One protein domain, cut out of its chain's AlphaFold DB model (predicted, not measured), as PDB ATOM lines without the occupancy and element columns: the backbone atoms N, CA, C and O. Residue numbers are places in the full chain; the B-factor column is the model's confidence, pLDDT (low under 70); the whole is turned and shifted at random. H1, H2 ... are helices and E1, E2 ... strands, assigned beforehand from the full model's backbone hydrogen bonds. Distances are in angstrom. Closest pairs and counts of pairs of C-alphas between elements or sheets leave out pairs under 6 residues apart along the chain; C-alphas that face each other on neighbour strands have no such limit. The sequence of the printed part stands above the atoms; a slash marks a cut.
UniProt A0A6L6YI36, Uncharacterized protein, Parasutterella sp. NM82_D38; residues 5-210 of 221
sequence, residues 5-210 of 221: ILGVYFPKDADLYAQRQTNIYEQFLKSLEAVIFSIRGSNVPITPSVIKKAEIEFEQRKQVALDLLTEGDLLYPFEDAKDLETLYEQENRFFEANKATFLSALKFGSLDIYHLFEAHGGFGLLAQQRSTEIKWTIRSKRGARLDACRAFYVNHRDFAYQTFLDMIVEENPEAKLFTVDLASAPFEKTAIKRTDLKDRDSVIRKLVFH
ATOM      1  N   ILE A   5     -72.058   2.987  -0.170       57.62
ATOM      2  CA  ILE A   5     -71.642   1.582  -0.225       57.62
ATOM      3  C   ILE A   5     -70.118   1.505  -0.112       57.62
ATOM      4  O   ILE A   5     -69.405   2.131  -0.892       57.62
ATOM      5  N   LEU A   6     -69.633   0.704   0.835       57.91
ATOM      6  CA  LEU A   6     -68.221   0.525   1.176       57.91
ATOM      7  C   LEU A   6     -67.606  -0.782   0.631       57.91
ATOM      8  O   LEU A   6     -66.513  -1.134   1.029       57.91
ATOM      9  N   GLY A   7     -68.296  -1.588  -0.181       53.12
ATOM     10  CA  GLY A   7     -68.027  -3.041  -0.202       53.12
ATOM     11  C   GLY A   7     -66.965  -3.608  -1.157       53.12
ATOM     12  O   GLY A   7     -66.380  -4.640  -0.841       53.12
ATOM     13  N   VAL A   8     -66.714  -3.007  -2.327       46.66
ATOM     14  CA  VAL A   8     -66.148  -3.794  -3.454       46.66
ATOM     15  C   VAL A   8     -64.698  -3.451  -3.826       46.66
ATOM     16  O   VAL A   8     -63.966  -4.335  -4.262       46.66
ATOM     17  N   TYR A   9     -64.241  -2.212  -3.629       49.06
ATOM     18  CA  TYR A   9     -62.910  -1.777  -4.095       49.06
ATOM     19  C   TYR A   9     -61.779  -2.008  -3.065       49.06
ATOM     20  O   TYR A   9     -60.675  -2.395  -3.437       49.06
ATOM     21  N   PHE A  10     -62.068  -1.906  -1.763       58.78
ATOM     22  CA  PHE A  10     -61.055  -1.917  -0.691       58.78
ATOM     23  C   PHE A  10     -60.264  -3.212  -0.487       58.78
ATOM     24  O   PHE A  10     -59.063  -3.120  -0.227       58.78
ATOM     25  N   PRO A  11     -60.860  -4.420  -0.586       60.62
ATOM     26  CA  PRO A  11     -60.106  -5.646  -0.328       60.62
ATOM     27  C   PRO A  11     -58.933  -5.820  -1.297       60.62
ATOM     28  O   PRO A  11     -57.851  -6.224  -0.887       60.62
ATOM     29  N   LYS A  12     -59.125  -5.456  -2.571       64.81
ATOM     30  CA  LYS A  12     -58.110  -5.626  -3.613       64.81
ATOM     31  C   LYS A  12     -56.915  -4.692  -3.409       64.81
ATOM     32  O   LYS A  12     -55.781  -5.144  -3.534       64.81
ATOM     33  N   ASP A  13     -57.159  -3.427  -3.077       71.25
ATOM     34  CA  ASP A  13     -56.092  -2.434  -2.915       71.25
ATOM     35  C   ASP A  13     -55.301  -2.665  -1.618       71.25
ATOM     36  O   ASP A  13     -54.069  -2.609  -1.624       71.25
ATOM     37  N   ALA A  14     -55.981  -3.051  -0.530       75.31
ATOM     38  CA  ALA A  14     -55.321  -3.462   0.712       75.31
ATOM     39  C   ALA A  14     -54.470  -4.729   0.522       75.31
ATOM     40  O   ALA A  14     -53.360  -4.821   1.050       75.31
ATOM     41  N   ASP A  15     -54.960  -5.696  -0.259       79.31
ATOM     42  CA  ASP A  15     -54.212  -6.912  -0.577       79.31
ATOM     43  C   ASP A  15     -52.979  -6.628  -1.440       79.31
ATOM     44  O   ASP A  15     -51.914  -7.185  -1.172       79.31
ATOM     45  N   LEU A  16     -53.087  -5.740  -2.432       82.12
ATOM     46  CA  LEU A  16     -51.958  -5.331  -3.271       82.12
ATOM     47  C   LEU A  16     -50.877  -4.603  -2.464       82.12
ATOM     48  O   LEU A  16     -49.692  -4.914  -2.614       82.12
ATOM     49  N   TYR A  17     -51.272  -3.677  -1.584       85.12
ATOM     50  CA  TYR A  17     -50.348  -3.020  -0.659       85.12
ATOM     51  C   TYR A  17     -49.632  -4.047   0.227       85.12
ATOM     52  O   TYR A  17     -48.402  -4.120   0.235       85.12
ATOM     53  N   ALA A  18     -50.393  -4.902   0.912       84.94
ATOM     54  CA  ALA A  18     -49.833  -5.878   1.837       84.94
ATOM     55  C   ALA A  18     -48.901  -6.873   1.138       84.94
ATOM     56  O   ALA A  18     -47.849  -7.217   1.680       84.94
ATOM     57  N   GLN A  19     -49.244  -7.321  -0.073       86.69
ATOM     58  CA  GLN A  19     -48.380  -8.175  -0.891       86.69
ATOM     59  C   GLN A  19     -47.061  -7.485  -1.222       86.69
ATOM     60  O   GLN A  19     -46.005  -8.095  -1.071       86.69
ATOM     61  N   ARG A  20     -47.094  -6.214  -1.630       88.38
ATOM     62  CA  ARG A  20     -45.874  -5.459  -1.925       88.38
ATOM     63  C   ARG A  20     -44.965  -5.354  -0.703       88.38
ATOM     64  O   ARG A  20     -43.788  -5.686  -0.817       88.38
ATOM     65  N   GLN A  21     -45.506  -4.936   0.440       88.75
ATOM     66  CA  GLN A  21     -44.712  -4.787   1.661       88.75
ATOM     67  C   GLN A  21     -44.151  -6.140   2.123       88.75
ATOM     68  O   GLN A  21     -42.975  -6.265   2.465       88.75
ATOM     69  N   THR A  22     -44.948  -7.203   2.002       88.88
ATOM     70  CA  THR A  22     -44.495  -8.572   2.287       88.88
ATOM     71  C   THR A  22     -43.385  -9.029   1.347       88.88
ATOM     72  O   THR A  22     -42.449  -9.674   1.805       88.88
ATOM     73  N   ASN A  23     -43.433  -8.674   0.061       88.44
ATOM     74  CA  ASN A  23     -42.378  -9.020  -0.892       88.44
ATOM     75  C   ASN A  23     -41.045  -8.345  -0.533       88.44
ATOM     76  O   ASN A  23     -39.997  -8.983  -0.634       88.44
ATOM     77  N   ILE A  24     -41.071  -7.083  -0.091       90.38
ATOM     78  CA  ILE A  24     -39.871  -6.370   0.384       90.38
ATOM     79  C   ILE A  24     -39.299  -7.081   1.615       90.38
ATOM     80  O   ILE A  24     -38.104  -7.378   1.680       90.38
ATOM     81  N   TYR A  25     -40.164  -7.437   2.564       90.12
ATOM     82  CA  TYR A  25     -39.760  -8.171   3.757       90.12
ATOM     83  C   TYR A  25     -39.206  -9.570   3.440       90.12
ATOM     84  O   TYR A  25     -38.177  -9.976   3.981       90.12
ATOM     85  N   GLU A  26     -39.823 -10.306   2.518       88.00
ATOM     86  CA  GLU A  26     -39.339 -11.613   2.068       88.00
ATOM     87  C   GLU A  26     -37.963 -11.500   1.395       88.00
ATOM     88  O   GLU A  26     -37.075 -12.319   1.648       88.00
ATOM     89  N   GLN A  27     -37.747 -10.465   0.574       88.38
ATOM     90  CA  GLN A  27     -36.437 -10.179  -0.011       88.38
ATOM     91  C   GLN A  27     -35.392  -9.916   1.070       88.38
ATOM     92  O   GLN A  27     -34.298 -10.473   0.989       88.38
ATOM     93  N   PHE A  28     -35.730  -9.143   2.106       91.62
ATOM     94  CA  PHE A  28     -34.857  -8.938   3.259       91.62
ATOM     95  C   PHE A  28     -34.453 -10.270   3.910       91.62
ATOM     96  O   PHE A  28     -33.254 -10.509   4.087       91.62
ATOM     97  N   LEU A  29     -35.407 -11.167   4.187       87.31
ATOM     98  CA  LEU A  29     -35.129 -12.480   4.788       87.31
ATOM     99  C   LEU A  29     -34.229 -13.350   3.901       87.31
ATOM    100  O   LEU A  29     -33.213 -13.853   4.380       87.31
ATOM    101  N   LYS A  30     -34.515 -13.450   2.596       85.56
ATOM    102  CA  LYS A  30     -33.649 -14.154   1.625       85.56
ATOM    103  C   LYS A  30     -32.236 -13.575   1.593       85.56
ATOM    104  O   LYS A  30     -31.246 -14.291   1.448       85.56
ATOM    105  N   SER A  31     -32.128 -12.262   1.761       88.50
ATOM    106  CA  SER A  31     -30.850 -11.566   1.811       88.50
ATOM    107  C   SER A  31     -30.028 -11.950   3.057       88.50
ATOM    108  O   SER A  31     -28.805 -12.070   2.964       88.50
ATOM    109  N   LEU A  32     -30.683 -12.211   4.196       88.25
ATOM    110  CA  LEU A  32     -30.042 -12.734   5.408       88.25
ATOM    111  C   LEU A  32     -29.600 -14.191   5.238       88.25
ATOM    112  O   LEU A  32     -28.509 -14.555   5.679       88.25
ATOM    113  N   GLU A  33     -30.414 -15.020   4.582       84.56
ATOM    114  CA  GLU A  33     -30.053 -16.407   4.262       84.56
ATOM    115  C   GLU A  33     -28.771 -16.468   3.429       84.56
ATOM    116  O   GLU A  33     -27.861 -17.232   3.749       84.56
ATOM    117  N   ALA A  34     -28.644 -15.600   2.420       83.19
ATOM    118  CA  ALA A  34     -27.440 -15.507   1.598       83.19
ATOM    119  C   ALA A  34     -26.180 -15.187   2.427       83.19
ATOM    120  O   ALA A  34     -25.128 -15.793   2.206       83.19
ATOM    121  N   VAL A  35     -26.282 -14.289   3.414       85.19
ATOM    122  CA  VAL A  35     -25.176 -13.988   4.345       85.19
ATOM    123  C   VAL A  35     -24.812 -15.216   5.175       85.19
ATOM    124  O   VAL A  35     -23.634 -15.564   5.282       85.19
ATOM    125  N   ILE A  36     -25.815 -15.908   5.727       81.06
ATOM    126  CA  ILE A  36     -25.604 -17.124   6.519       81.06
ATOM    127  C   ILE A  36     -24.872 -18.177   5.693       81.06
ATOM    128  O   ILE A  36     -23.856 -18.707   6.147       81.06
ATOM    129  N   PHE A  37     -25.350 -18.461   4.481       77.94
ATOM    130  CA  PHE A  37     -24.735 -19.457   3.608       77.94
ATOM    131  C   PHE A  37     -23.330 -19.058   3.166       77.94
ATOM    132  O   PHE A  37     -22.454 -19.917   3.137       77.94
ATOM    133  N   SER A  38     -23.080 -17.775   2.898       78.69
ATOM    134  CA  SER A  38     -21.744 -17.280   2.552       78.69
ATOM    135  C   SER A  38     -20.741 -17.492   3.693       78.69
ATOM    136  O   SER A  38     -19.682 -18.083   3.488       78.69
ATOM    137  N   ILE A  39     -21.086 -17.073   4.917       77.88
ATOM    138  CA  ILE A  39     -20.206 -17.201   6.093       77.88
ATOM    139  C   ILE A  39     -19.995 -18.671   6.473       77.88
ATOM    140  O   ILE A  39     -18.895 -19.075   6.843       77.88
ATOM    141  N   ARG A  40     -21.045 -19.492   6.392       74.75
ATOM    142  CA  ARG A  40     -20.965 -20.924   6.709       74.75
ATOM    143  C   ARG A  40     -20.226 -21.721   5.638       74.75
ATOM    144  O   ARG A  40     -19.497 -22.644   5.980       74.75
ATOM    145  N   GLY A  41     -20.403 -21.367   4.367       69.19
ATOM    146  CA  GLY A  41     -19.766 -22.030   3.230       69.19
ATOM    147  C   GLY A  41     -18.275 -21.725   3.098       69.19
ATOM    148  O   GLY A  41     -17.552 -22.494   2.469       69.19
ATOM    149  N   SER A  42     -17.781 -20.646   3.713       70.44
ATOM    150  CA  SER A  42     -16.368 -20.262   3.631       70.44
ATOM    151  C   SER A  42     -15.432 -21.080   4.533       70.44
ATOM    152  O   SER A  42     -14.230 -20.826   4.522       70.44
ATOM    153  N   ASN A  43     -15.942 -22.031   5.332       67.75
ATOM    154  CA  ASN A  43     -15.178 -22.835   6.305       67.75
ATOM    155  C   ASN A  43     -14.327 -22.008   7.297       67.75
ATOM    156  O   ASN A  43     -13.383 -22.516   7.903       67.75
ATOM    157  N   VAL A  44     -14.656 -20.726   7.486       72.06
ATOM    158  CA  VAL A  44     -13.956 -19.839   8.422       72.06
ATOM    159  C   VAL A  44     -14.506 -20.069   9.835       72.06
ATOM    160  O   VAL A  44     -15.725 -20.131  10.008       72.06
ATOM    161  N   PRO A  45     -13.651 -20.149  10.873       77.88
ATOM    162  CA  PRO A  45     -14.118 -20.227  12.251       77.88
ATOM    163  C   PRO A  45     -15.028 -19.046  12.616       77.88
ATOM    164  O   PRO A  45     -14.686 -17.881  12.393       77.88
ATOM    165  N   ILE A  46     -16.176 -19.338  13.231       83.25
ATOM    166  CA  ILE A  46     -17.158 -18.323  13.635       83.25
ATOM    167  C   ILE A  46     -16.684 -17.647  14.921       83.25
ATOM    168  O   ILE A  46     -17.052 -18.014  16.035       83.25
ATOM    169  N   THR A  47     -15.805 -16.665  14.755       88.06
ATOM    170  CA  THR A  47     -15.256 -15.863  15.850       88.06
ATOM    171  C   THR A  47     -16.198 -14.709  16.229       88.06
ATOM    172  O   THR A  47     -17.052 -14.314  15.429       88.06
ATOM    173  N   PRO A  48     -16.019 -14.079  17.405       89.06
ATOM    174  CA  PRO A  48     -16.755 -12.864  17.768       89.06
ATOM    175  C   PRO A  48     -16.638 -11.732  16.735       89.06
ATOM    176  O   PRO A  48     -17.588 -10.983  16.532       89.06
ATOM    177  N   SER A  49     -15.499 -11.627  16.036       90.75
ATOM    178  CA  SER A  49     -15.314 -10.642  14.962       90.75
ATOM    179  C   SER A  49     -16.225 -10.919  13.761       90.75
ATOM    180  O   SER A  49     -16.816  -9.988  13.219       90.75
ATOM    181  N   VAL A  50     -16.391 -12.192  13.381       87.88
ATOM    182  CA  VAL A  50     -17.310 -12.609  12.307       87.88
ATOM    183  C   VAL A  50     -18.758 -12.305  12.691       87.88
ATOM    184  O   VAL A  50     -19.493 -11.745  11.884       87.88
ATOM    185  N   ILE A  51     -19.148 -12.585  13.939       88.88
ATOM    186  CA  ILE A  51     -20.491 -12.266  14.450       88.88
ATOM    187  C   ILE A  51     -20.746 -10.758  14.402       88.88
ATOM    188  O   ILE A  51     -21.774 -10.336  13.884       88.88
ATOM    189  N   LYS A  52     -19.792  -9.940  14.862       91.69
ATOM    190  CA  LYS A  52     -19.924  -8.477  14.829       91.69
ATOM    191  C   LYS A  52     -20.055  -7.936  13.402       91.69
ATOM    192  O   LYS A  52     -20.835  -7.022  13.165       91.69
ATOM    193  N   LYS A  53     -19.309  -8.493  12.441       91.75
ATOM    194  CA  LYS A  53     -19.461  -8.134  11.020       91.75
ATOM    195  C   LYS A  53     -20.850  -8.493  10.496       91.75
ATOM    196  O   LYS A  53     -21.473  -7.668   9.841       91.75
ATOM    197  N   ALA A  54     -21.353  -9.675  10.839       89.56
ATOM    198  CA  ALA A  54     -22.687 -10.098  10.441       89.56
ATOM    199  C   ALA A  54     -23.801  -9.245  11.074       89.56
ATOM    200  O   ALA A  54     -24.799  -8.965  10.421       89.56
ATOM    201  N   GLU A  55     -23.633  -8.788  12.318       93.00
ATOM    202  CA  GLU A  55     -24.548  -7.825  12.949       93.00
ATOM    203  C   GLU A  55     -24.584  -6.492  12.194       93.00
ATOM    204  O   GLU A  55     -25.660  -5.938  11.993       93.00
ATOM    205  N   ILE A  56     -23.432  -5.995  11.732       93.88
ATOM    206  CA  ILE A  56     -23.365  -4.775  10.913       93.88
ATOM    207  C   ILE A  56     -24.082  -4.987   9.573       93.88
ATOM    208  O   ILE A  56     -24.869  -4.135   9.166       93.88
ATOM    209  N   GLU A  57     -23.856  -6.122   8.904       93.00
ATOM    210  CA  GLU A  57     -24.561  -6.455   7.657       93.00
ATOM    211  C   GLU A  57     -26.076  -6.585   7.860       93.00
ATOM    212  O   GLU A  57     -26.850  -6.172   6.996       93.00
ATOM    213  N   PHE A  58     -26.507  -7.129   9.001       94.25
ATOM    214  CA  PHE A  58     -27.918  -7.189   9.364       94.25
ATOM    215  C   PHE A  58     -28.530  -5.783   9.435       94.25
ATOM    216  O   PHE A  58     -29.548  -5.542   8.791       94.25
ATOM    217  N   GLU A  59     -27.904  -4.852  10.165       95.12
ATOM    218  CA  GLU A  59     -28.416  -3.478  10.296       95.12
ATOM    219  C   GLU A  59     -28.456  -2.748   8.951       95.12
ATOM    220  O   GLU A  59     -29.429  -2.067   8.646       95.12
ATOM    221  N   GLN A  60     -27.441  -2.936   8.104       94.56
ATOM    222  CA  GLN A  60     -27.422  -2.350   6.762       94.56
ATOM    223  C   GLN A  60     -28.586  -2.854   5.904       94.56
ATOM    224  O   GLN A  60     -29.292  -2.063   5.285       94.56
ATOM    225  N   ARG A  61     -28.820  -4.171   5.882       94.12
ATOM    226  CA  ARG A  61     -29.922  -4.779   5.118       94.12
ATOM    227  C   ARG A  61     -31.286  -4.394   5.675       94.12
ATOM    228  O   ARG A  61     -32.216  -4.194   4.900       94.12
ATOM    229  N   LYS A  62     -31.398  -4.279   7.001       93.88
ATOM    230  CA  LYS A  62     -32.599  -3.791   7.679       93.88
ATOM    231  C   LYS A  62     -32.908  -2.360   7.250       93.88
ATOM    232  O   LYS A  62     -34.047  -2.097   6.891       93.88
ATOM    233  N   GLN A  63     -31.913  -1.472   7.237       92.56
ATOM    234  CA  GLN A  63     -32.117  -0.087   6.814       92.56
ATOM    235  C   GLN A  63     -32.599  -0.005   5.363       92.56
ATOM    236  O   GLN A  63     -33.600   0.643   5.103       92.56
ATOM    237  N   VAL A  64     -31.967  -0.747   4.443       93.00
ATOM    238  CA  VAL A  64     -32.412  -0.808   3.038       93.00
ATOM    239  C   VAL A  64     -33.859  -1.298   2.924       93.00
ATOM    240  O   VAL A  64     -34.627  -0.767   2.130       93.00
ATOM    241  N   ALA A  65     -34.244  -2.310   3.706       91.94
ATOM    242  CA  ALA A  65     -35.616  -2.803   3.706       91.94
ATOM    243  C   ALA A  65     -36.600  -1.744   4.223       91.94
ATOM    244  O   ALA A  65     -37.632  -1.545   3.594       91.94
ATOM    245  N   LEU A  66     -36.272  -1.054   5.319       90.12
ATOM    246  CA  LEU A  66     -37.097   0.026   5.868       90.12
ATOM    247  C   LEU A  66     -37.268   1.171   4.864       90.12
ATOM    248  O   LEU A  66     -38.394   1.596   4.636       90.12
ATOM    249  N   ASP A  67     -36.190   1.600   4.203       89.38
ATOM    250  CA  ASP A  67     -36.248   2.659   3.189       89.38
ATOM    251  C   ASP A  67     -37.211   2.276   2.042       89.38
ATOM    252  O   ASP A  67     -38.057   3.074   1.636       89.38
ATOM    253  N   LEU A  68     -37.152   1.023   1.573       89.00
ATOM    254  CA  LEU A  68     -38.051   0.501   0.534       89.00
ATOM    255  C   LEU A  68     -39.514   0.388   0.992       89.00
ATOM    256  O   LEU A  68     -40.419   0.601   0.180       89.00
ATOM    257  N   LEU A  69     -39.754   0.025   2.258       87.38
ATOM    258  CA  LEU A  69     -41.103  -0.038   2.833       87.38
ATOM    259  C   LEU A  69     -41.731   1.365   2.849       87.38
ATOM    260  O   LEU A  69     -42.826   1.540   2.310       87.38
ATOM    261  N   THR A  70     -40.988   2.369   3.331       82.81
ATOM    262  CA  THR A  70     -41.423   3.776   3.376       82.81
ATOM    263  C   THR A  70     -41.673   4.351   1.975       82.81
ATOM    264  O   THR A  70     -42.661   5.052   1.760       82.81
ATOM    265  N   GLU A  71     -40.841   4.034   0.975       80.50
ATOM    266  CA  GLU A  71     -41.132   4.391  -0.426       80.50
ATOM    267  C   GLU A  71     -42.426   3.739  -0.938       80.50
ATOM    268  O   GLU A  71     -43.173   4.332  -1.721       80.50
ATOM    269  N   GLY A  72     -42.692   2.502  -0.510       69.69
ATOM    270  CA  GLY A  72     -43.951   1.813  -0.761       69.69
ATOM    271  C   GLY A  72     -45.149   2.540  -0.159       69.69
ATOM    272  O   GLY A  72     -46.197   2.596  -0.805       69.69
ATOM    273  N   ASP A  73     -44.968   3.141   1.015       71.19
ATOM    274  CA  ASP A  73     -46.014   3.873   1.721       71.19
ATOM    275  C   ASP A  73     -46.338   5.215   1.072       71.19
ATOM    276  O   ASP A  73     -47.508   5.549   0.949       71.19
ATOM    277  N   LEU A  74     -45.345   5.939   0.543       61.09
ATOM    278  CA  LEU A  74     -45.561   7.202  -0.187       61.09
ATOM    279  C   LEU A  74     -46.453   7.058  -1.430       61.09
ATOM    280  O   LEU A  74     -46.974   8.047  -1.946       61.09
ATOM    281  N   LEU A  75     -46.606   5.837  -1.943       59.06
ATOM    282  CA  LEU A  75     -47.451   5.547  -3.100       59.06
ATOM    283  C   LEU A  75     -48.925   5.351  -2.725       59.06
ATOM    284  O   LEU A  75     -49.757   5.222  -3.624       59.06
ATOM    285  N   TYR A  76     -49.247   5.364  -1.432       64.38
ATOM    286  CA  TYR A  76     -50.603   5.313  -0.909       64.38
ATOM    287  C   TYR A  76     -50.861   6.530  -0.000       64.38
ATOM    288  O   TYR A  76     -50.020   6.890   0.819       64.38
ATOM    289  N   PRO A  77     -52.010   7.209  -0.137       59.69
ATOM    290  CA  PRO A  77     -52.308   8.420   0.624       59.69
ATOM    291  C   PRO A  77     -52.727   8.074   2.063       59.69
ATOM    292  O   PRO A  77     -53.905   8.082   2.407       59.69
ATOM    293  N   PHE A  78     -51.762   7.732   2.915       65.50
ATOM    294  CA  PHE A  78     -51.995   7.526   4.343       65.50
ATOM    295  C   PHE A  78     -51.968   8.884   5.060       65.50
ATOM    296  O   PHE A  78     -50.901   9.422   5.343       65.50
ATOM    297  N   GLU A  79     -53.140   9.480   5.300       56.88
ATOM    298  CA  GLU A  79     -53.244  10.847   5.845       56.88
ATOM    299  C   GLU A  79     -52.918  10.952   7.354       56.88
ATOM    300  O   GLU A  79     -52.546  12.033   7.814       56.88
ATOM    301  N   ASP A  80     -52.974   9.851   8.125       62.34
ATOM    302  CA  ASP A  80     -52.682   9.862   9.571       62.34
ATOM    303  C   ASP A  80     -51.256   9.378   9.904       62.34
ATOM    304  O   ASP A  80     -50.945   8.181   9.913       62.34
ATOM    305  N   ALA A  81     -50.386  10.333  10.250       59.62
ATOM    306  CA  ALA A  81     -49.002  10.082  10.651       59.62
ATOM    307  C   ALA A  81     -48.873   9.214  11.920       59.62
ATOM    308  O   ALA A  81     -47.902   8.472  12.058       59.62
ATOM    309  N   LYS A  82     -49.844   9.259  12.840       67.38
ATOM    310  CA  LYS A  82     -49.773   8.537  14.121       67.38
ATOM    311  C   LYS A  82     -49.918   7.027  13.941       67.38
ATOM    312  O   LYS A  82     -49.279   6.235  14.642       67.38
ATOM    313  N   ASP A  83     -50.769   6.615  13.012       70.44
ATOM    314  CA  ASP A  83     -50.964   5.200  12.713       70.44
ATOM    315  C   ASP A  83     -49.795   4.628  11.910       70.44
ATOM    316  O   ASP A  83     -49.416   3.476  12.123       70.44
ATOM    317  N   LEU A  84     -49.188   5.447  11.045       69.19
ATOM    318  CA  LEU A  84     -47.968   5.102  10.318       69.19
ATOM    319  C   LEU A  84     -46.788   4.889  11.284       69.19
ATOM    320  O   LEU A  84     -46.099   3.875  11.210       69.19
ATOM    321  N   GLU A  85     -46.604   5.783  12.260       73.19
ATOM    322  CA  GLU A  85     -45.605   5.608  13.327       73.19
ATOM    323  C   GLU A  85     -45.838   4.312  14.117       73.19
ATOM    324  O   GLU A  85     -44.906   3.543  14.367       73.19
ATOM    325  N   THR A  86     -47.098   4.020  14.454       75.81
ATOM    326  CA  THR A  86     -47.470   2.789  15.163       75.81
ATOM    327  C   THR A  86     -47.166   1.537  14.332       75.81
ATOM    328  O   THR A  86     -46.737   0.521  14.889       75.81
ATOM    329  N   LEU A  87     -47.373   1.581  13.012       77.06
ATOM    330  CA  LEU A  87     -47.007   0.497  12.101       77.06
ATOM    331  C   LEU A  87     -45.488   0.279  12.098       77.06
ATOM    332  O   LEU A  87     -45.045  -0.847  12.325       77.06
ATOM    333  N   TYR A  88     -44.693   1.340  11.954       78.00
ATOM    334  CA  TYR A  88     -43.230   1.246  11.944       78.00
ATOM    335  C   TYR A  88     -42.652   0.695  13.255       78.00
ATOM    336  O   TYR A  88     -41.736  -0.134  13.248       78.00
ATOM    337  N   GLU A  89     -43.212   1.074  14.408       77.38
ATOM    338  CA  GLU A  89     -42.832   0.472  15.691       77.38
ATOM    339  C   GLU A  89     -43.103  -1.041  15.723       77.38
ATOM    340  O   GLU A  89     -42.314  -1.822  16.274       77.38
ATOM    341  N   GLN A  90     -44.221  -1.475  15.135       74.69
ATOM    342  CA  GLN A  90     -44.562  -2.888  15.035       74.69
ATOM    343  C   GLN A  90     -43.649  -3.619  14.055       74.69
ATOM    344  O   GLN A  90     -43.157  -4.692  14.403       74.69
ATOM    345  N   GLU A  91     -43.372  -3.054  12.883       79.75
ATOM    346  CA  GLU A  91     -42.440  -3.599  11.892       79.75
ATOM    347  C   GLU A  91     -41.054  -3.819  12.479       79.75
ATOM    348  O   GLU A  91     -40.481  -4.899  12.331       79.75
ATOM    349  N   ASN A  92     -40.531  -2.845  13.227       79.94
ATOM    350  CA  ASN A  92     -39.217  -2.961  13.846       79.94
ATOM    351  C   ASN A  92     -39.117  -4.212  14.742       79.94
ATOM    352  O   ASN A  92     -38.081  -4.877  14.775       79.94
ATOM    353  N   ARG A  93     -40.217  -4.629  15.393       78.88
ATOM    354  CA  ARG A  93     -40.253  -5.892  16.158       78.88
ATOM    355  C   ARG A  93     -40.059  -7.130  15.284       78.88
ATOM    356  O   ARG A  93     -39.471  -8.099  15.761       78.88
ATOM    357  N   PHE A  94     -40.538  -7.129  14.040       83.62
ATOM    358  CA  PHE A  94     -40.321  -8.232  13.099       83.62
ATOM    359  C   PHE A  94     -38.846  -8.352  12.716       83.62
ATOM    360  O   PHE A  94     -38.308  -9.463  12.700       83.62
ATOM    361  N   PHE A  95     -38.184  -7.226  12.438       85.69
ATOM    362  CA  PHE A  95     -36.753  -7.199  12.138       85.69
ATOM    363  C   PHE A  95     -35.932  -7.679  13.341       85.69
ATOM    364  O   PHE A  95     -35.163  -8.631  13.214       85.69
ATOM    365  N   GLU A  96     -36.158  -7.122  14.531       82.75
ATOM    366  CA  GLU A  96     -35.420  -7.512  15.742       82.75
ATOM    367  C   GLU A  96     -35.638  -8.980  16.136       82.75
ATOM    368  O   GLU A  96     -34.690  -9.678  16.510       82.75
ATOM    369  N   ALA A  97     -36.862  -9.504  15.999       78.62
ATOM    370  CA  ALA A  97     -37.133 -10.920  16.248       78.62
ATOM    371  C   ALA A  97     -36.311 -11.831  15.318       78.62
ATOM    372  O   ALA A  97     -35.786 -12.861  15.749       78.62
ATOM    373  N   ASN A  98     -36.149 -11.436  14.054       83.38
ATOM    374  CA  ASN A  98     -35.376 -12.203  13.084       83.38
ATOM    375  C   ASN A  98     -33.869 -11.952  13.156       83.38
ATOM    376  O   ASN A  98     -33.116 -12.846  12.779       83.38
ATOM    377  N   LYS A  99     -33.407 -10.843  13.745       87.00
ATOM    378  CA  LYS A  99     -31.997 -10.661  14.124       87.00
ATOM    379  C   LYS A  99     -31.520 -11.787  15.035       87.00
ATOM    380  O   LYS A  99     -30.470 -12.380  14.802       87.00
ATOM    381  N   ALA A 100     -32.317 -12.135  16.046       81.88
ATOM    382  CA  ALA A 100     -31.991 -13.227  16.959       81.88
ATOM    383  C   ALA A 100     -31.919 -14.581  16.229       81.88
ATOM    384  O   ALA A 100     -30.972 -15.343  16.431       81.88
ATOM    385  N   THR A 101     -32.878 -14.854  15.339       81.62
ATOM    386  CA  THR A 101     -32.875 -16.051  14.480       81.62
ATOM    387  C   THR A 101     -31.639 -16.094  13.581       81.62
ATOM    388  O   THR A 101     -30.962 -17.118  13.527       81.62
ATOM    389  N   PHE A 102     -31.295 -14.977  12.942       85.12
ATOM    390  CA  PHE A 102     -30.132 -14.826  12.072       85.12
ATOM    391  C   PHE A 102     -28.820 -15.109  12.810       85.12
ATOM    392  O   PHE A 102     -28.036 -15.957  12.385       85.12
ATOM    393  N   LEU A 103     -28.599 -14.474  13.965       84.06
ATOM    394  CA  LEU A 103     -27.389 -14.681  14.766       84.06
ATOM    395  C   LEU A 103     -27.302 -16.104  15.333       84.06
ATOM    396  O   LEU A 103     -26.208 -16.663  15.438       84.06
ATOM    397  N   SER A 104     -28.442 -16.703  15.683       77.19
ATOM    398  CA  SER A 104     -28.511 -18.100  16.113       77.19
ATOM    399  C   SER A 104     -28.140 -19.051  14.973       77.19
ATOM    400  O   SER A 104     -27.272 -19.905  15.149       77.19
ATOM    401  N   ALA A 105     -28.700 -18.846  13.779       77.06
ATOM    402  CA  ALA A 105     -28.377 -19.631  12.592       77.06
ATOM    403  C   ALA A 105     -26.898 -19.488  12.197       77.06
ATOM    404  O   ALA A 105     -26.231 -20.471  11.861       77.06
ATOM    405  N   LEU A 106     -26.333 -18.287  12.335       77.38
ATOM    406  CA  LEU A 106     -24.902 -18.071  12.169       77.38
ATOM    407  C   LEU A 106     -24.083 -18.846  13.186       77.38
ATOM    408  O   LEU A 106     -23.128 -19.480  12.778       77.38
ATOM    409  N   LYS A 107     -24.437 -18.868  14.471       75.00
ATOM    410  CA  LYS A 107     -23.641 -19.544  15.516       75.00
ATOM    411  C   LYS A 107     -23.796 -21.062  15.524       75.00
ATOM    412  O   LYS A 107     -22.798 -21.777  15.567       75.00
ATOM    413  N   PHE A 108     -25.016 -21.568  15.392       71.12
ATOM    414  CA  PHE A 108     -25.339 -22.987  15.596       71.12
ATOM    415  C   PHE A 108     -25.717 -23.746  14.317       71.12
ATOM    416  O   PHE A 108     -25.617 -24.965  14.283       71.12
ATOM    417  N   GLY A 109     -26.056 -23.031  13.245       61.75
ATOM    418  CA  GLY A 109     -26.548 -23.585  11.987       61.75
ATOM    419  C   GLY A 109     -28.065 -23.483  11.977       61.75
ATOM    420  O   GLY A 109     -28.663 -23.056  12.968       61.75
ATOM    421  N   SER A 110     -28.723 -23.872  10.883       51.50
ATOM    422  CA  SER A 110     -30.154 -24.157  11.030       51.50
ATOM    423  C   SER A 110     -30.288 -25.293  12.053       51.50
ATOM    424  O   SER A 110     -29.496 -26.237  12.044       51.50
ATOM    425  N   LEU A 111     -31.270 -25.188  12.954       45.75
ATOM    426  CA  LEU A 111     -31.560 -26.220  13.958       45.75
ATOM    427  C   LEU A 111     -31.826 -27.604  13.323       45.75
ATOM    428  O   LEU A 111     -31.683 -28.607  14.012       45.75
ATOM    429  N   ASP A 112     -32.116 -27.655  12.017       39.28
ATOM    430  CA  ASP A 112     -32.345 -28.877  11.239       39.28
ATOM    431  C   ASP A 112     -31.094 -29.349  10.442       39.28
ATOM    432  O   ASP A 112     -31.123 -30.406   9.816       39.28
ATOM    433  N   ILE A 113     -29.963 -28.619  10.468       39.00
ATOM    434  CA  ILE A 113     -28.721 -28.934   9.711       39.00
ATOM    435  C   ILE A 113     -27.771 -29.894  10.464       39.00
ATOM    436  O   ILE A 113     -26.722 -30.273   9.946       39.00
ATOM    437  N   TYR A 114     -28.132 -30.382  11.653       33.91
ATOM    438  CA  TYR A 114     -27.252 -31.258  12.449       33.91
ATOM    439  C   TYR A 114     -26.942 -32.644  11.835       33.91
ATOM    440  O   TYR A 114     -26.172 -33.397  12.426       33.91
ATOM    441  N   HIS A 115     -27.462 -32.994  10.649       34.59
ATOM    442  CA  HIS A 115     -27.360 -34.357  10.101       34.59
ATOM    443  C   HIS A 115     -26.694 -34.522   8.725       34.59
ATOM    444  O   HIS A 115     -26.650 -35.640   8.224       34.59
ATOM    445  N   LEU A 116     -26.150 -33.476   8.096       38.97
ATOM    446  CA  LEU A 116     -25.674 -33.580   6.698       38.97
ATOM    447  C   LEU A 116     -24.155 -33.509   6.499       38.97
ATOM    448  O   LEU A 116     -23.693 -33.440   5.363       38.97
ATOM    449  N   PHE A 117     -23.366 -33.589   7.572       36.41
ATOM    450  CA  PHE A 117     -21.904 -33.513   7.477       36.41
ATOM    451  C   PHE A 117     -21.222 -34.738   6.830       36.41
ATOM    452  O   PHE A 117     -20.018 -34.683   6.599       36.41
ATOM    453  N   GLU A 118     -21.952 -35.806   6.477       37.41
ATOM    454  CA  GLU A 118     -21.333 -37.072   6.033       37.41
ATOM    455  C   GLU A 118     -21.671 -37.560   4.607       37.41
ATOM    456  O   GLU A 118     -21.210 -38.629   4.219       37.41
ATOM    457  N   ALA A 119     -22.396 -36.815   3.762       35.28
ATOM    458  CA  ALA A 119     -22.784 -37.328   2.434       35.28
ATOM    459  C   ALA A 119     -22.036 -36.664   1.257       35.28
ATOM    460  O   ALA A 119     -22.214 -35.488   0.945       35.28
ATOM    461  N   HIS A 120     -21.213 -37.463   0.572       40.78
ATOM    462  CA  HIS A 120     -20.313 -37.103  -0.525       40.78
ATOM    463  C   HIS A 120     -20.914 -36.279  -1.696       40.78
ATOM    464  O   HIS A 120     -21.907 -36.642  -2.329       40.78
ATOM    465  N   GLY A 121     -20.199 -35.207  -2.062       42.88
ATOM    466  CA  GLY A 121     -19.794 -34.862  -3.439       42.88
ATOM    467  C   GLY A 121     -20.797 -34.234  -4.417       42.88
ATOM    468  O   GLY A 121     -20.369 -33.521  -5.317       42.88
ATOM    469  N   GLY A 122     -22.106 -34.436  -4.271       37.84
ATOM    470  CA  GLY A 122     -23.085 -33.862  -5.218       37.84
ATOM    471  C   GLY A 122     -24.543 -33.989  -4.785       37.84
ATOM    472  O   GLY A 122     -25.338 -33.079  -5.008       37.84
ATOM    473  N   PHE A 123     -24.877 -35.050  -4.046       40.72
ATOM    474  CA  PHE A 123     -26.161 -35.155  -3.347       40.72
ATOM    475  C   PHE A 123     -26.270 -34.174  -2.173       40.72
ATOM    476  O   PHE A 123     -27.366 -33.701  -1.890       40.72
ATOM    477  N   GLY A 124     -25.148 -33.797  -1.549       40.56
ATOM    478  CA  GLY A 124     -25.115 -32.798  -0.476       40.56
ATOM    479  C   GLY A 124     -25.570 -31.400  -0.912       40.56
ATOM    480  O   GLY A 124     -26.147 -30.687  -0.103       40.56
ATOM    481  N   LEU A 125     -25.397 -31.036  -2.188       40.69
ATOM    482  CA  LEU A 125     -25.758 -29.716  -2.732       40.69
ATOM    483  C   LEU A 125     -27.266 -29.607  -3.023       40.69
ATOM    484  O   LEU A 125     -27.895 -28.601  -2.706       40.69
ATOM    485  N   LEU A 126     -27.869 -30.677  -3.553       37.47
ATOM    486  CA  LEU A 126     -29.322 -30.784  -3.755       37.47
ATOM    487  C   LEU A 126     -30.074 -31.058  -2.442       37.47
ATOM    488  O   LEU A 126     -31.186 -30.561  -2.262       37.47
ATOM    489  N   ALA A 127     -29.469 -31.810  -1.514       40.47
ATOM    490  CA  ALA A 127     -29.979 -31.975  -0.156       40.47
ATOM    491  C   ALA A 127     -29.871 -30.667   0.638       40.47
ATOM    492  O   ALA A 127     -30.851 -30.312   1.271       40.47
ATOM    493  N   GLN A 128     -28.777 -29.897   0.516       40.41
ATOM    494  CA  GLN A 128     -28.704 -28.517   1.014       40.41
ATOM    495  C   GLN A 128     -29.861 -27.696   0.445       40.41
ATOM    496  O   GLN A 128     -30.693 -27.248   1.213       40.41
ATOM    497  N   GLN A 129     -30.016 -27.599  -0.877       39.38
ATOM    498  CA  GLN A 129     -31.084 -26.787  -1.482       39.38
ATOM    499  C   GLN A 129     -32.512 -27.179  -1.058       39.38
ATOM    500  O   GLN A 129     -33.393 -26.324  -1.066       39.38
ATOM    501  N   ARG A 130     -32.762 -28.445  -0.690       35.25
ATOM    502  CA  ARG A 130     -34.072 -28.922  -0.208       35.25
ATOM    503  C   ARG A 130     -34.197 -29.025   1.321       35.25
ATOM    504  O   ARG A 130     -35.311 -29.214   1.799       35.25
ATOM    505  N   SER A 131     -33.108 -28.906   2.088       42.31
ATOM    506  CA  SER A 131     -33.079 -29.027   3.560       42.31
ATOM    507  C   SER A 131     -32.635 -27.748   4.288       42.31
ATOM    508  O   SER A 131     -32.450 -27.775   5.505       42.31
ATOM    509  N   THR A 132     -32.424 -26.635   3.580       50.06
ATOM    510  CA  THR A 132     -31.900 -25.370   4.127       50.06
ATOM    511  C   THR A 132     -32.941 -24.258   4.245       50.06
ATOM    512  O   THR A 132     -32.582 -23.087   4.182       50.06
ATOM    513  N   GLU A 133     -34.227 -24.564   4.403       57.50
ATOM    514  CA  GLU A 133     -35.207 -23.501   4.647       57.50
ATOM    515  C   GLU A 133     -35.046 -22.987   6.084       57.50
ATOM    516  O   GLU A 133     -35.378 -23.669   7.061       57.50
ATOM    517  N   ILE A 134     -34.477 -21.788   6.235       69.31
ATOM    518  CA  ILE A 134     -34.444 -21.122   7.532       69.31
ATOM    519  C   ILE A 134     -35.882 -20.736   7.858       69.31
ATOM    520  O   ILE A 134     -36.488 -19.886   7.215       69.31
ATOM    521  N   LYS A 135     -36.453 -21.375   8.880       74.56
ATOM    522  CA  LYS A 135     -37.809 -21.050   9.333       74.56
ATOM    523  C   LYS A 135     -37.806 -19.727  10.086       74.56
ATOM    524  O   LYS A 135     -37.620 -19.700  11.309       74.56
ATOM    525  N   TRP A 136     -38.050 -18.646   9.356       81.38
ATOM    526  CA  TRP A 136     -38.253 -17.311   9.903       81.38
ATOM    527  C   TRP A 136     -39.577 -17.250  10.647       81.38
ATOM    528  O   TRP A 136     -40.659 -17.346  10.068       81.38
ATOM    529  N   THR A 137     -39.494 -17.111  11.964       79.62
ATOM    530  CA  THR A 137     -40.684 -17.110  12.805       79.62
ATOM    531  C   THR A 137     -40.608 -16.046  13.868       79.62
ATOM    532  O   THR A 137     -39.584 -15.911  14.536       79.62
ATOM    533  N   ILE A 138     -41.736 -15.391  14.103       76.06
ATOM    534  CA  ILE A 138     -41.901 -14.429  15.186       76.06
ATOM    535  C   ILE A 138     -42.796 -15.007  16.284       76.06
ATOM    536  O   ILE A 138     -43.509 -15.996  16.080       76.06
ATOM    537  N   ARG A 139     -42.776 -14.393  17.470       73.75
ATOM    538  CA  ARG A 139     -43.731 -14.717  18.535       73.75
ATOM    539  C   ARG A 139     -44.849 -13.689  18.580       73.75
ATOM    540  O   ARG A 139     -44.601 -12.490  18.631       73.75
ATOM    541  N   SER A 140     -46.084 -14.175  18.606       72.50
ATOM    542  CA  SER A 140     -47.255 -13.347  18.905       72.50
ATOM    543  C   SER A 140     -47.186 -12.779  20.328       72.50
ATOM    544  O   SER A 140     -46.472 -13.308  21.184       72.50
ATOM    545  N   LYS A 141     -48.024 -11.775  20.633       69.00
ATOM    546  CA  LYS A 141     -48.194 -11.241  22.002       69.00
ATOM    547  C   LYS A 141     -48.546 -12.327  23.035       69.00
ATOM    548  O   LYS A 141     -48.230 -12.176  24.207       69.00
ATOM    549  N   ARG A 142     -49.181 -13.425  22.605       71.44
ATOM    550  CA  ARG A 142     -49.558 -14.577  23.448       71.44
ATOM    551  C   ARG A 142     -48.505 -15.697  23.457       71.44
ATOM    552  O   ARG A 142     -48.761 -16.774  23.977       71.44
ATOM    553  N   GLY A 143     -47.340 -15.480  22.848       69.31
ATOM    554  CA  GLY A 143     -46.217 -16.421  22.838       69.31
ATOM    555  C   GLY A 143     -46.250 -17.490  21.738       69.31
ATOM    556  O   GLY A 143     -45.247 -18.186  21.554       69.31
ATOM    557  N   ALA A 144     -47.343 -17.602  20.973       73.25
ATOM    558  CA  ALA A 144     -47.446 -18.531  19.843       73.25
ATOM    559  C   ALA A 144     -46.436 -18.190  18.736       73.25
ATOM    560  O   ALA A 144     -46.233 -17.011  18.436       73.25
ATOM    561  N   ARG A 145     -45.826 -19.219  18.139       74.38
ATOM    562  CA  ARG A 145     -44.874 -19.101  17.027       74.38
ATOM    563  C   ARG A 145     -45.643 -18.944  15.715       74.38
ATOM    564  O   ARG A 145     -46.508 -19.766  15.424       74.38
ATOM    565  N   LEU A 146     -45.323 -17.909  14.947       75.81
ATOM    566  CA  LEU A 146     -45.965 -17.586  13.673       75.81
ATOM    567  C   LEU A 146     -44.922 -17.511  12.561       75.81
ATOM    568  O   LEU A 146     -43.786 -17.111  12.818       75.81
ATOM    569  N   ASP A 147     -45.327 -17.861  11.343       82.94
ATOM    570  CA  ASP A 147     -44.550 -17.570  10.137       82.94
ATOM    571  C   ASP A 147     -44.375 -16.052   9.981       82.94
ATOM    572  O   ASP A 147     -45.347 -15.298  10.110       82.94
ATOM    573  N   ALA A 148     -43.134 -15.605   9.773       81.44
ATOM    574  CA  ALA A 148     -42.803 -14.184   9.786       81.44
ATOM    575  C   ALA A 148     -43.440 -13.429   8.610       81.44
ATOM    576  O   ALA A 148     -44.102 -12.422   8.848       81.44
ATOM    577  N   CYS A 149     -43.305 -13.927   7.374       84.38
ATOM    578  CA  CYS A 149     -43.884 -13.292   6.184       84.38
ATOM    579  C   CYS A 149     -45.405 -13.237   6.266       84.38
ATOM    580  O   CYS A 149     -46.019 -12.208   5.999       84.38
ATOM    581  N   ARG A 150     -46.030 -14.328   6.708       81.00
ATOM    582  CA  ARG A 150     -47.474 -14.386   6.895       81.00
ATOM    583  C   ARG A 150     -47.958 -13.369   7.921       81.00
ATOM    584  O   ARG A 150     -48.961 -12.698   7.692       81.00
ATOM    585  N   ALA A 151     -47.293 -13.292   9.071       78.31
ATOM    586  CA  ALA A 151     -47.672 -12.346  10.109       78.31
ATOM    587  C   ALA A 151     -47.440 -10.895   9.654       78.31
ATOM    588  O   ALA A 151     -48.251 -10.031   9.978       78.31
ATOM    589  N   PHE A 152     -46.393 -10.649   8.861       84.00
ATOM    590  CA  PHE A 152     -46.096  -9.344   8.277       84.00
ATOM    591  C   PHE A 152     -47.181  -8.914   7.282       84.00
ATOM    592  O   PHE A 152     -47.731  -7.822   7.416       84.00
ATOM    593  N   TYR A 153     -47.567  -9.811   6.366       85.06
ATOM    594  CA  TYR A 153     -48.673  -9.615   5.426       85.06
ATOM    595  C   TYR A 153     -49.972  -9.267   6.141       85.06
ATOM    596  O   TYR A 153     -50.627  -8.288   5.801       85.06
ATOM    597  N   VAL A 154     -50.336 -10.052   7.157       79.62
ATOM    598  CA  VAL A 154     -51.563  -9.822   7.925       79.62
ATOM    599  C   VAL A 154     -51.560  -8.436   8.570       79.62
ATOM    600  O   VAL A 154     -52.587  -7.765   8.533       79.62
ATOM    601  N   ASN A 155     -50.422  -8.003   9.120       80.69
ATOM    602  CA  ASN A 155     -50.318  -6.700   9.771       80.69
ATOM    603  C   ASN A 155     -50.496  -5.544   8.777       80.69
ATOM    604  O   ASN A 155     -51.288  -4.639   9.013       80.69
ATOM    605  N   HIS A 156     -49.817  -5.615   7.629       83.06
ATOM    606  CA  HIS A 156     -49.904  -4.585   6.588       83.06
ATOM    607  C   HIS A 156     -51.266  -4.554   5.913       83.06
ATOM    608  O   HIS A 156     -51.765  -3.488   5.559       83.06
ATOM    609  N   ARG A 157     -51.885  -5.725   5.749       81.25
ATOM    610  CA  ARG A 157     -53.237  -5.830   5.220       81.25
ATOM    611  C   ARG A 157     -54.231  -5.152   6.150       81.25
ATOM    612  O   ARG A 157     -55.036  -4.371   5.664       81.25
ATOM    613  N   ASP A 158     -54.172  -5.435   7.454       77.81
ATOM    614  CA  ASP A 158     -55.052  -4.788   8.434       77.81
ATOM    615  C   ASP A 158     -54.815  -3.275   8.452       77.81
ATOM    616  O   ASP A 158     -55.773  -2.522   8.330       77.81
ATOM    617  N   PHE A 159     -53.556  -2.825   8.474       80.38
ATOM    618  CA  PHE A 159     -53.223  -1.400   8.405       80.38
ATOM    619  C   PHE A 159     -53.826  -0.706   7.179       80.38
ATOM    620  O   PHE A 159     -54.626   0.213   7.342       80.38
ATOM    621  N   ALA A 160     -53.501  -1.157   5.961       79.75
ATOM    622  CA  ALA A 160     -53.999  -0.519   4.741       79.75
ATOM    623  C   ALA A 160     -55.521  -0.505   4.700       79.75
ATOM    624  O   ALA A 160     -56.145   0.475   4.303       79.75
ATOM    625  N   TYR A 161     -56.121  -1.588   5.169       76.88
ATOM    626  CA  TYR A 161     -57.552  -1.713   5.228       76.88
ATOM    627  C   TYR A 161     -58.199  -0.734   6.221       76.88
ATOM    628  O   TYR A 161     -59.183  -0.077   5.874       76.88
ATOM    629  N   GLN A 162     -57.637  -0.577   7.426       77.69
ATOM    630  CA  GLN A 162     -58.096   0.438   8.374       77.69
ATOM    631  C   GLN A 162     -57.942   1.843   7.794       77.69
ATOM    632  O   GLN A 162     -58.879   2.631   7.900       77.69
ATOM    633  N   THR A 163     -56.821   2.145   7.141       78.25
ATOM    634  CA  THR A 163     -56.581   3.487   6.607       78.25
ATOM    635  C   THR A 163     -57.518   3.825   5.452       78.25
ATOM    636  O   THR A 163     -58.089   4.912   5.431       78.25
ATOM    637  N   PHE A 164     -57.779   2.885   4.539       75.62
ATOM    638  CA  PHE A 164     -58.772   3.108   3.487       75.62
ATOM    639  C   PHE A 164     -60.174   3.359   4.050       75.62
ATOM    640  O   PHE A 164     -60.911   4.172   3.501       75.62
ATOM    641  N   LEU A 165     -60.551   2.703   5.154       75.44
ATOM    642  CA  LEU A 165     -61.822   2.994   5.820       75.44
ATOM    643  C   LEU A 165     -61.877   4.428   6.356       75.44
ATOM    644  O   LEU A 165     -62.909   5.082   6.196       75.44
ATOM    645  N   ASP A 166     -60.797   4.916   6.969       77.62
ATOM    646  CA  ASP A 166     -60.748   6.288   7.486       77.62
ATOM    647  C   ASP A 166     -60.888   7.314   6.363       77.62
ATOM    648  O   ASP A 166     -61.761   8.178   6.459       77.62
ATOM    649  N   MET A 167     -60.163   7.133   5.254       74.12
ATOM    650  CA  MET A 167     -60.274   8.006   4.080       74.12
ATOM    651  C   MET A 167     -61.722   8.155   3.602       74.12
ATOM    652  O   MET A 167     -62.208   9.261   3.389       74.12
ATOM    653  N   ILE A 168     -62.471   7.055   3.475       71.69
ATOM    654  CA  ILE A 168     -63.866   7.133   3.007       71.69
ATOM    655  C   ILE A 168     -64.746   7.865   4.018       71.69
ATOM    656  O   ILE A 168     -65.659   8.608   3.642       71.69
ATOM    657  N   VAL A 169     -64.531   7.615   5.310       73.56
ATOM    658  CA  VAL A 169     -65.279   8.279   6.378       73.56
ATOM    659  C   VAL A 169     -65.013   9.786   6.325       73.56
ATOM    660  O   VAL A 169     -65.957  10.573   6.469       73.56
ATOM    661  N   GLU A 170     -63.774  10.196   6.074       75.44
ATOM    662  CA  GLU A 170     -63.348  11.592   5.943       75.44
ATOM    663  C   GLU A 170     -63.876  12.257   4.670       75.44
ATOM    664  O   GLU A 170     -64.484  13.323   4.760       75.44
ATOM    665  N   GLU A 171     -63.789  11.597   3.514       71.62
ATOM    666  CA  GLU A 171     -64.326  12.077   2.231       71.62
ATOM    667  C   GLU A 171     -65.860  12.210   2.217       71.62
ATOM    668  O   GLU A 171     -66.437  12.872   1.351       71.62
ATOM    669  N   ASN A 172     -66.558  11.580   3.170       70.12
ATOM    670  CA  ASN A 172     -68.017  11.606   3.276       70.12
ATOM    671  C   ASN A 172     -68.470  12.158   4.641       70.12
ATOM    672  O   ASN A 172     -69.101  11.433   5.420       70.12
ATOM    673  N   PRO A 173     -68.202  13.441   4.952       73.88
ATOM    674  CA  PRO A 173     -68.460  14.014   6.277       73.88
ATOM    675  C   PRO A 173     -69.955  14.053   6.635       73.88
ATOM    676  O   PRO A 173     -70.323  13.896   7.797       73.88
ATOM    677  N   GLU A 174     -70.825  14.177   5.630       74.19
ATOM    678  CA  GLU A 174     -72.285  14.226   5.791       74.19
ATOM    679  C   GLU A 174     -72.932  12.840   5.993       74.19
ATOM    680  O   GLU A 174     -74.111  12.735   6.359       74.19
ATOM    681  N   ALA A 175     -72.188  11.753   5.753       69.81
ATOM    682  CA  ALA A 175     -72.701  10.396   5.891       69.81
ATOM    683  C   ALA A 175     -72.814  10.002   7.373       69.81
ATOM    684  O   ALA A 175     -71.827   9.937   8.111       69.81
ATOM    685  N   LYS A 176     -74.045   9.706   7.805       71.44
ATOM    686  CA  LYS A 176     -74.349   9.214   9.164       71.44
ATOM    687  C   LYS A 176     -74.343   7.690   9.255       71.44
ATOM    688  O   LYS A 176     -74.093   7.143  10.331       71.44
ATOM    689  N   LEU A 177     -74.630   7.035   8.134       70.25
ATOM    690  CA  LEU A 177     -74.726   5.592   7.990       70.25
ATOM    691  C   LEU A 177     -73.909   5.143   6.785       70.25
ATOM    692  O   LEU A 177     -73.859   5.827   5.762       70.25
ATOM    693  N   PHE A 178     -73.310   3.970   6.918       70.25
ATOM    694  CA  PHE A 178     -72.575   3.296   5.865       70.25
ATOM    695  C   PHE A 178     -73.114   1.883   5.678       70.25
ATOM    696  O   PHE A 178     -73.610   1.270   6.622       70.25
ATOM    697  N   THR A 179     -73.014   1.356   4.464       62.25
ATOM    698  CA  THR A 179     -73.460  -0.005   4.140       62.25
ATOM    699  C   THR A 179     -72.338  -0.771   3.458       62.25
ATOM    700  O   THR A 179     -71.536  -0.183   2.732       62.25
ATOM    701  N   VAL A 180     -72.269  -2.083   3.679       60.03
ATOM    702  CA  VAL A 180     -71.322  -2.957   2.977       60.03
ATOM    703  C   VAL A 180     -72.090  -3.807   1.983       60.03
ATOM    704  O   VAL A 180     -73.082  -4.438   2.339       60.03
ATOM    705  N   ASP A 181     -71.626  -3.807   0.740       54.00
ATOM    706  CA  ASP A 181     -72.123  -4.704  -0.295       54.00
ATOM    707  C   ASP A 181     -71.133  -5.862  -0.439       54.00
ATOM    708  O   ASP A 181     -70.089  -5.731  -1.079       54.00
ATOM    709  N   LEU A 182     -71.409  -6.965   0.259       53.34
ATOM    710  CA  LEU A 182     -70.636  -8.197   0.152       53.34
ATOM    711  C   LEU A 182     -71.448  -9.197  -0.651       53.34
ATOM    712  O   LEU A 182     -72.430  -9.739  -0.153       53.34
ATOM    713  N   ALA A 183     -70.983  -9.504  -1.861       47.22
ATOM    714  CA  ALA A 183     -71.614 -10.466  -2.763       47.22
ATOM    715  C   ALA A 183     -71.747 -11.898  -2.184       47.22
ATOM    716  O   ALA A 183     -72.329 -12.764  -2.833       47.22
ATOM    717  N   SER A 184     -71.207 -12.180  -0.990       44.75
ATOM    718  CA  SER A 184     -71.139 -13.534  -0.426       44.75
ATOM    719  C   SER A 184     -71.162 -13.630   1.111       44.75
ATOM    720  O   SER A 184     -70.733 -14.654   1.642       44.75
ATOM    721  N   ALA A 185     -71.614 -12.612   1.852       44.38
ATOM    722  CA  ALA A 185     -71.687 -12.685   3.319       44.38
ATOM    723  C   ALA A 185     -73.145 -12.737   3.823       44.38
ATOM    724  O   ALA A 185     -73.999 -12.064   3.252       44.38
ATOM    725  N   PRO A 186     -73.450 -13.464   4.920       43.00
ATOM    726  CA  PRO A 186     -74.793 -13.535   5.516       43.00
ATOM    727  C   PRO A 186     -75.245 -12.220   6.184       43.00
ATOM    728  O   PRO A 186     -76.326 -12.155   6.763       43.00
ATOM    729  N   PHE A 187     -74.418 -11.174   6.126       46.22
ATOM    730  CA  PHE A 187     -74.734  -9.844   6.625       46.22
ATOM    731  C   PHE A 187     -75.479  -9.069   5.537       46.22
ATOM    732  O   PHE A 187     -74.917  -8.205   4.867       46.22
ATOM    733  N   GLU A 188     -76.755  -9.401   5.338       43.75
ATOM    734  CA  GLU A 188     -77.660  -8.536   4.586       43.75
ATOM    735  C   GLU A 188     -77.572  -7.108   5.148       43.75
ATOM    736  O   GLU A 188     -77.848  -6.875   6.326       43.75
ATOM    737  N   LYS A 189     -77.133  -6.170   4.297       51.50
ATOM    738  CA  LYS A 189     -77.266  -4.705   4.408       51.50
ATOM    739  C   LYS A 189     -77.396  -4.173   5.841       51.50
ATOM    740  O   LYS A 189     -78.385  -3.530   6.190       51.50
ATOM    741  N   THR A 190     -76.401  -4.418   6.687       58.12
ATOM    742  CA  THR A 190     -76.411  -3.838   8.033       58.12
ATOM    743  C   THR A 190     -75.908  -2.401   7.934       58.12
ATOM    744  O   THR A 190     -74.767  -2.167   7.542       58.12
ATOM    745  N   ALA A 191     -76.767  -1.426   8.234       64.56
ATOM    746  CA  ALA A 191     -76.362  -0.027   8.309       64.56
ATOM    747  C   ALA A 191     -75.442   0.179   9.525       64.56
ATOM    748  O   ALA A 191     -75.833  -0.091  10.660       64.56
ATOM    749  N   ILE A 192     -74.226   0.663   9.288       71.06
ATOM    750  CA  ILE A 192     -73.200   0.913  10.305       71.06
ATOM    751  C   ILE A 192     -73.174   2.402  10.602       71.06
ATOM    752  O   ILE A 192     -73.127   3.220   9.679       71.06
ATOM    753  N   LYS A 193     -73.183   2.783  11.879       75.06
ATOM    754  CA  LYS A 193     -73.112   4.198  12.245       75.06
ATOM    755  C   LYS A 193     -71.685   4.697  12.082       75.06
ATOM    756  O   LYS A 193     -70.735   4.008  12.441       75.06
ATOM    757  N   ARG A 194     -71.531   5.955  11.661       75.62
ATOM    758  CA  ARG A 194     -70.224   6.644  11.635       75.62
ATOM    759  C   ARG A 194     -69.471   6.535  12.969       75.62
ATOM    760  O   ARG A 194     -68.257   6.384  12.983       75.62
ATOM    761  N   THR A 195     -70.188   6.587  14.093       78.88
ATOM    762  CA  THR A 195     -69.604   6.453  15.439       78.88
ATOM    763  C   THR A 195     -68.938   5.102  15.669       78.88
ATOM    764  O   THR A 195     -67.926   5.047  16.360       78.88
ATOM    765  N   ASP A 196     -69.466   4.039  15.063       74.50
ATOM    766  CA  ASP A 196     -68.956   2.673  15.216       74.50
ATOM    767  C   ASP A 196     -67.681   2.450  14.384       74.50
ATOM    768  O   ASP A 196     -66.932   1.506  14.643       74.50
ATOM    769  N   LEU A 197     -67.432   3.345  13.415       72.31
ATOM    770  CA  LEU A 197     -66.234   3.393  12.578       72.31
ATOM    771  C   LEU A 197     -65.126   4.268  13.165       72.31
ATOM    772  O   LEU A 197     -64.010   4.194  12.682       72.31
ATOM    773  N   LYS A 198     -65.384   5.093  14.186       71.56
ATOM    774  CA  LYS A 198     -64.385   6.042  14.710       71.56
ATOM    775  C   LYS A 198     -63.209   5.357  15.422       71.56
ATOM    776  O   LYS A 198     -62.116   5.907  15.462       71.56
ATOM    777  N   ASP A 199     -63.443   4.191  16.014       72.94
ATOM    778  CA  ASP A 199     -62.432   3.432  16.752       72.94
ATOM    779  C   ASP A 199     -61.902   2.274  15.892       72.94
ATOM    780  O   ASP A 199     -62.656   1.351  15.575       72.94
ATOM    781  N   ARG A 200     -60.609   2.306  15.530       72.56
ATOM    782  CA  ARG A 200     -59.919   1.224  14.797       72.56
ATOM    783  C   ARG A 200     -59.931  -0.102  15.556       72.56
ATOM    784  O   ARG A 200     -59.902  -1.168  14.940       72.56
ATOM    785  N   ASP A 201     -60.039  -0.062  16.882       68.81
ATOM    786  CA  ASP A 201     -60.125  -1.256  17.715       68.81
ATOM    787  C   ASP A 201     -61.549  -1.790  17.908       68.81
ATOM    788  O   ASP A 201     -61.715  -2.893  18.443       68.81
ATOM    789  N   SER A 202     -62.558  -1.078  17.395       69.50
ATOM    790  CA  SER A 202     -63.964  -1.472  17.446       69.50
ATOM    791  C   SER A 202     -64.175  -2.870  16.870       69.50
ATOM    792  O   SER A 202     -63.840  -3.171  15.722       69.50
ATOM    793  N   VAL A 203     -64.815  -3.728  17.663       66.38
ATOM    794  CA  VAL A 203     -65.194  -5.086  17.254       66.38
ATOM    795  C   VAL A 203     -66.129  -5.049  16.042       66.38
ATOM    796  O   VAL A 203     -66.032  -5.915  15.183       66.38
ATOM    797  N   ILE A 204     -66.978  -4.022  15.923       66.19
ATOM    798  CA  ILE A 204     -67.874  -3.830  14.773       66.19
ATOM    799  C   ILE A 204     -67.062  -3.485  13.521       66.19
ATOM    800  O   ILE A 204     -67.262  -4.105  12.477       66.19
ATOM    801  N   ARG A 205     -66.103  -2.556  13.637       68.56
ATOM    802  CA  ARG A 205     -65.204  -2.182  12.535       68.56
ATOM    803  C   ARG A 205     -64.384  -3.385  12.071       68.56
ATOM    804  O   ARG A 205     -64.284  -3.623  10.877       68.56
ATOM    805  N   LYS A 206     -63.896  -4.213  12.998       64.75
ATOM    806  CA  LYS A 206     -63.180  -5.454  12.672       64.75
ATOM    807  C   LYS A 206     -64.088  -6.531  12.076       64.75
ATOM    808  O   LYS A 206     -63.664  -7.173  11.133       64.75
ATOM    809  N   LEU A 207     -65.315  -6.725  12.571       60.06
ATOM    810  CA  LEU A 207     -66.255  -7.764  12.110       60.06
ATOM    811  C   LEU A 207     -66.805  -7.511  10.707       60.06
ATOM    812  O   LEU A 207     -66.828  -8.416   9.879       60.06
ATOM    813  N   VAL A 208     -67.288  -6.296  10.458       53.41
ATOM    814  CA  VAL A 208     -68.035  -5.974   9.233       53.41
ATOM    815  C   VAL A 208     -67.110  -5.857   8.019       53.41
ATOM    816  O   VAL A 208     -67.517  -6.040   6.873       53.41
ATOM    817  N   PHE A 209     -65.836  -5.612   8.292       54.22
ATOM    818  CA  PHE A 209     -64.836  -5.286   7.302       54.22
ATOM    819  C   PHE A 209     -63.653  -6.286   7.343       54.22
ATOM    820  O   PHE A 209     -62.672  -6.147   6.627       54.22
ATOM    821  N   HIS A 210     -63.767  -7.402   8.082       49.31
ATOM    822  CA  HIS A 210     -62.871  -8.571   7.970       49.31
ATOM    823  C   HIS A 210     -63.098  -9.344   6.654       49.31
ATOM    824  O   HIS A 210     -63.326 -10.555   6.619       49.31
TER     825      HIS A 210
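AT A GLANCE: This is residues 5 to 210 of the 221 residues of an uncharacterized protein of Parasutterella sp. NM82_D38 (UniProt A0A6L6YI36). A long, staggered bundle of four helices, H1, H2, H3 and H5, runs up and down, each against the one before it, and makes a rod. E1 of the small strand hairpin E1 and E2 packs on H3, H4 lies off one end of the bundle after a long loop, and E3, H6 and H7 lie near the other end. The printed part has 206 residues, with seven named helices and three named strands in the order H1 H2 H3 H4 E1 E2 H5 E3 H6 H7; E1 and E2 form an antiparallel sheet, and the class is mostly helix. It is loose, with a radius of gyration of the C-alphas of 21.9 A and spans of 70 by 34 by 30 A.

HOW THE PARTS SIT: H1, residues 10 to 41, and H2, residues 48 to 73, touch as a helical hairpin at a shallow tilt of 18 degrees, closest at the C-alphas of Gln 21 and Leu 69, 6.1 A. H3, residues 81 to 108, touches H1 with residues 102 to 106 alone, closest at the C-alphas of Ile 36 and Leu 106, 5.8 A. H2 and H3 are a helical hairpin too, closest at the C-alphas of Lys 62 and Phe 95, 7.0 A. H4, residues 123 to 131, touches no helix. E1, residues 137 to 139, and E2, residues 145 to 147, are an antiparallel hairpin, with N 138 and O 146 at 3.0 A and N 146 and O 138 at 2.9 A. H5, residues 148 to 171, touches H1 opposite ways at a shallow tilt of 28 degrees, closest at the C-alphas of Ala 18 and Arg 157, 4.8 A. E3, residues 177 to 179, pairs with no named strand, but its residues 177 to 178 pair antiparallel with 192 to 193. H6, residues 194 to 197, and H7, residues 203 to 208, touch only at the corner, closest at the C-alphas of Leu 197 and Arg 205, 5.7 A. Every O i to N i+4 pair is within hydrogen-bond range in H1, H2, H4, H5 and H7, and 21 of 24 in H3; H6 is too short for one.

IN THESE COORDINATES: H1 begins at C-alpha 10 (-61.055, -1.917, -0.691) and is 46.1 A long. H2 is 37.3 A long, H3 41.0 A and H5 34.8 A. H7 ends at C-alpha 208 (-68.035, -5.974, 9.233).

THE WHOLE: The C-alphas of His 120 and Glu 174, the two farthest apart, are 73.3 A apart. The printed part has no cut. The links H3 to H4 and E3 to H6 are long. Mean pLDDT is 71.3 for the printed part and 40 for H4; residues 109 to 134 are among those under 70.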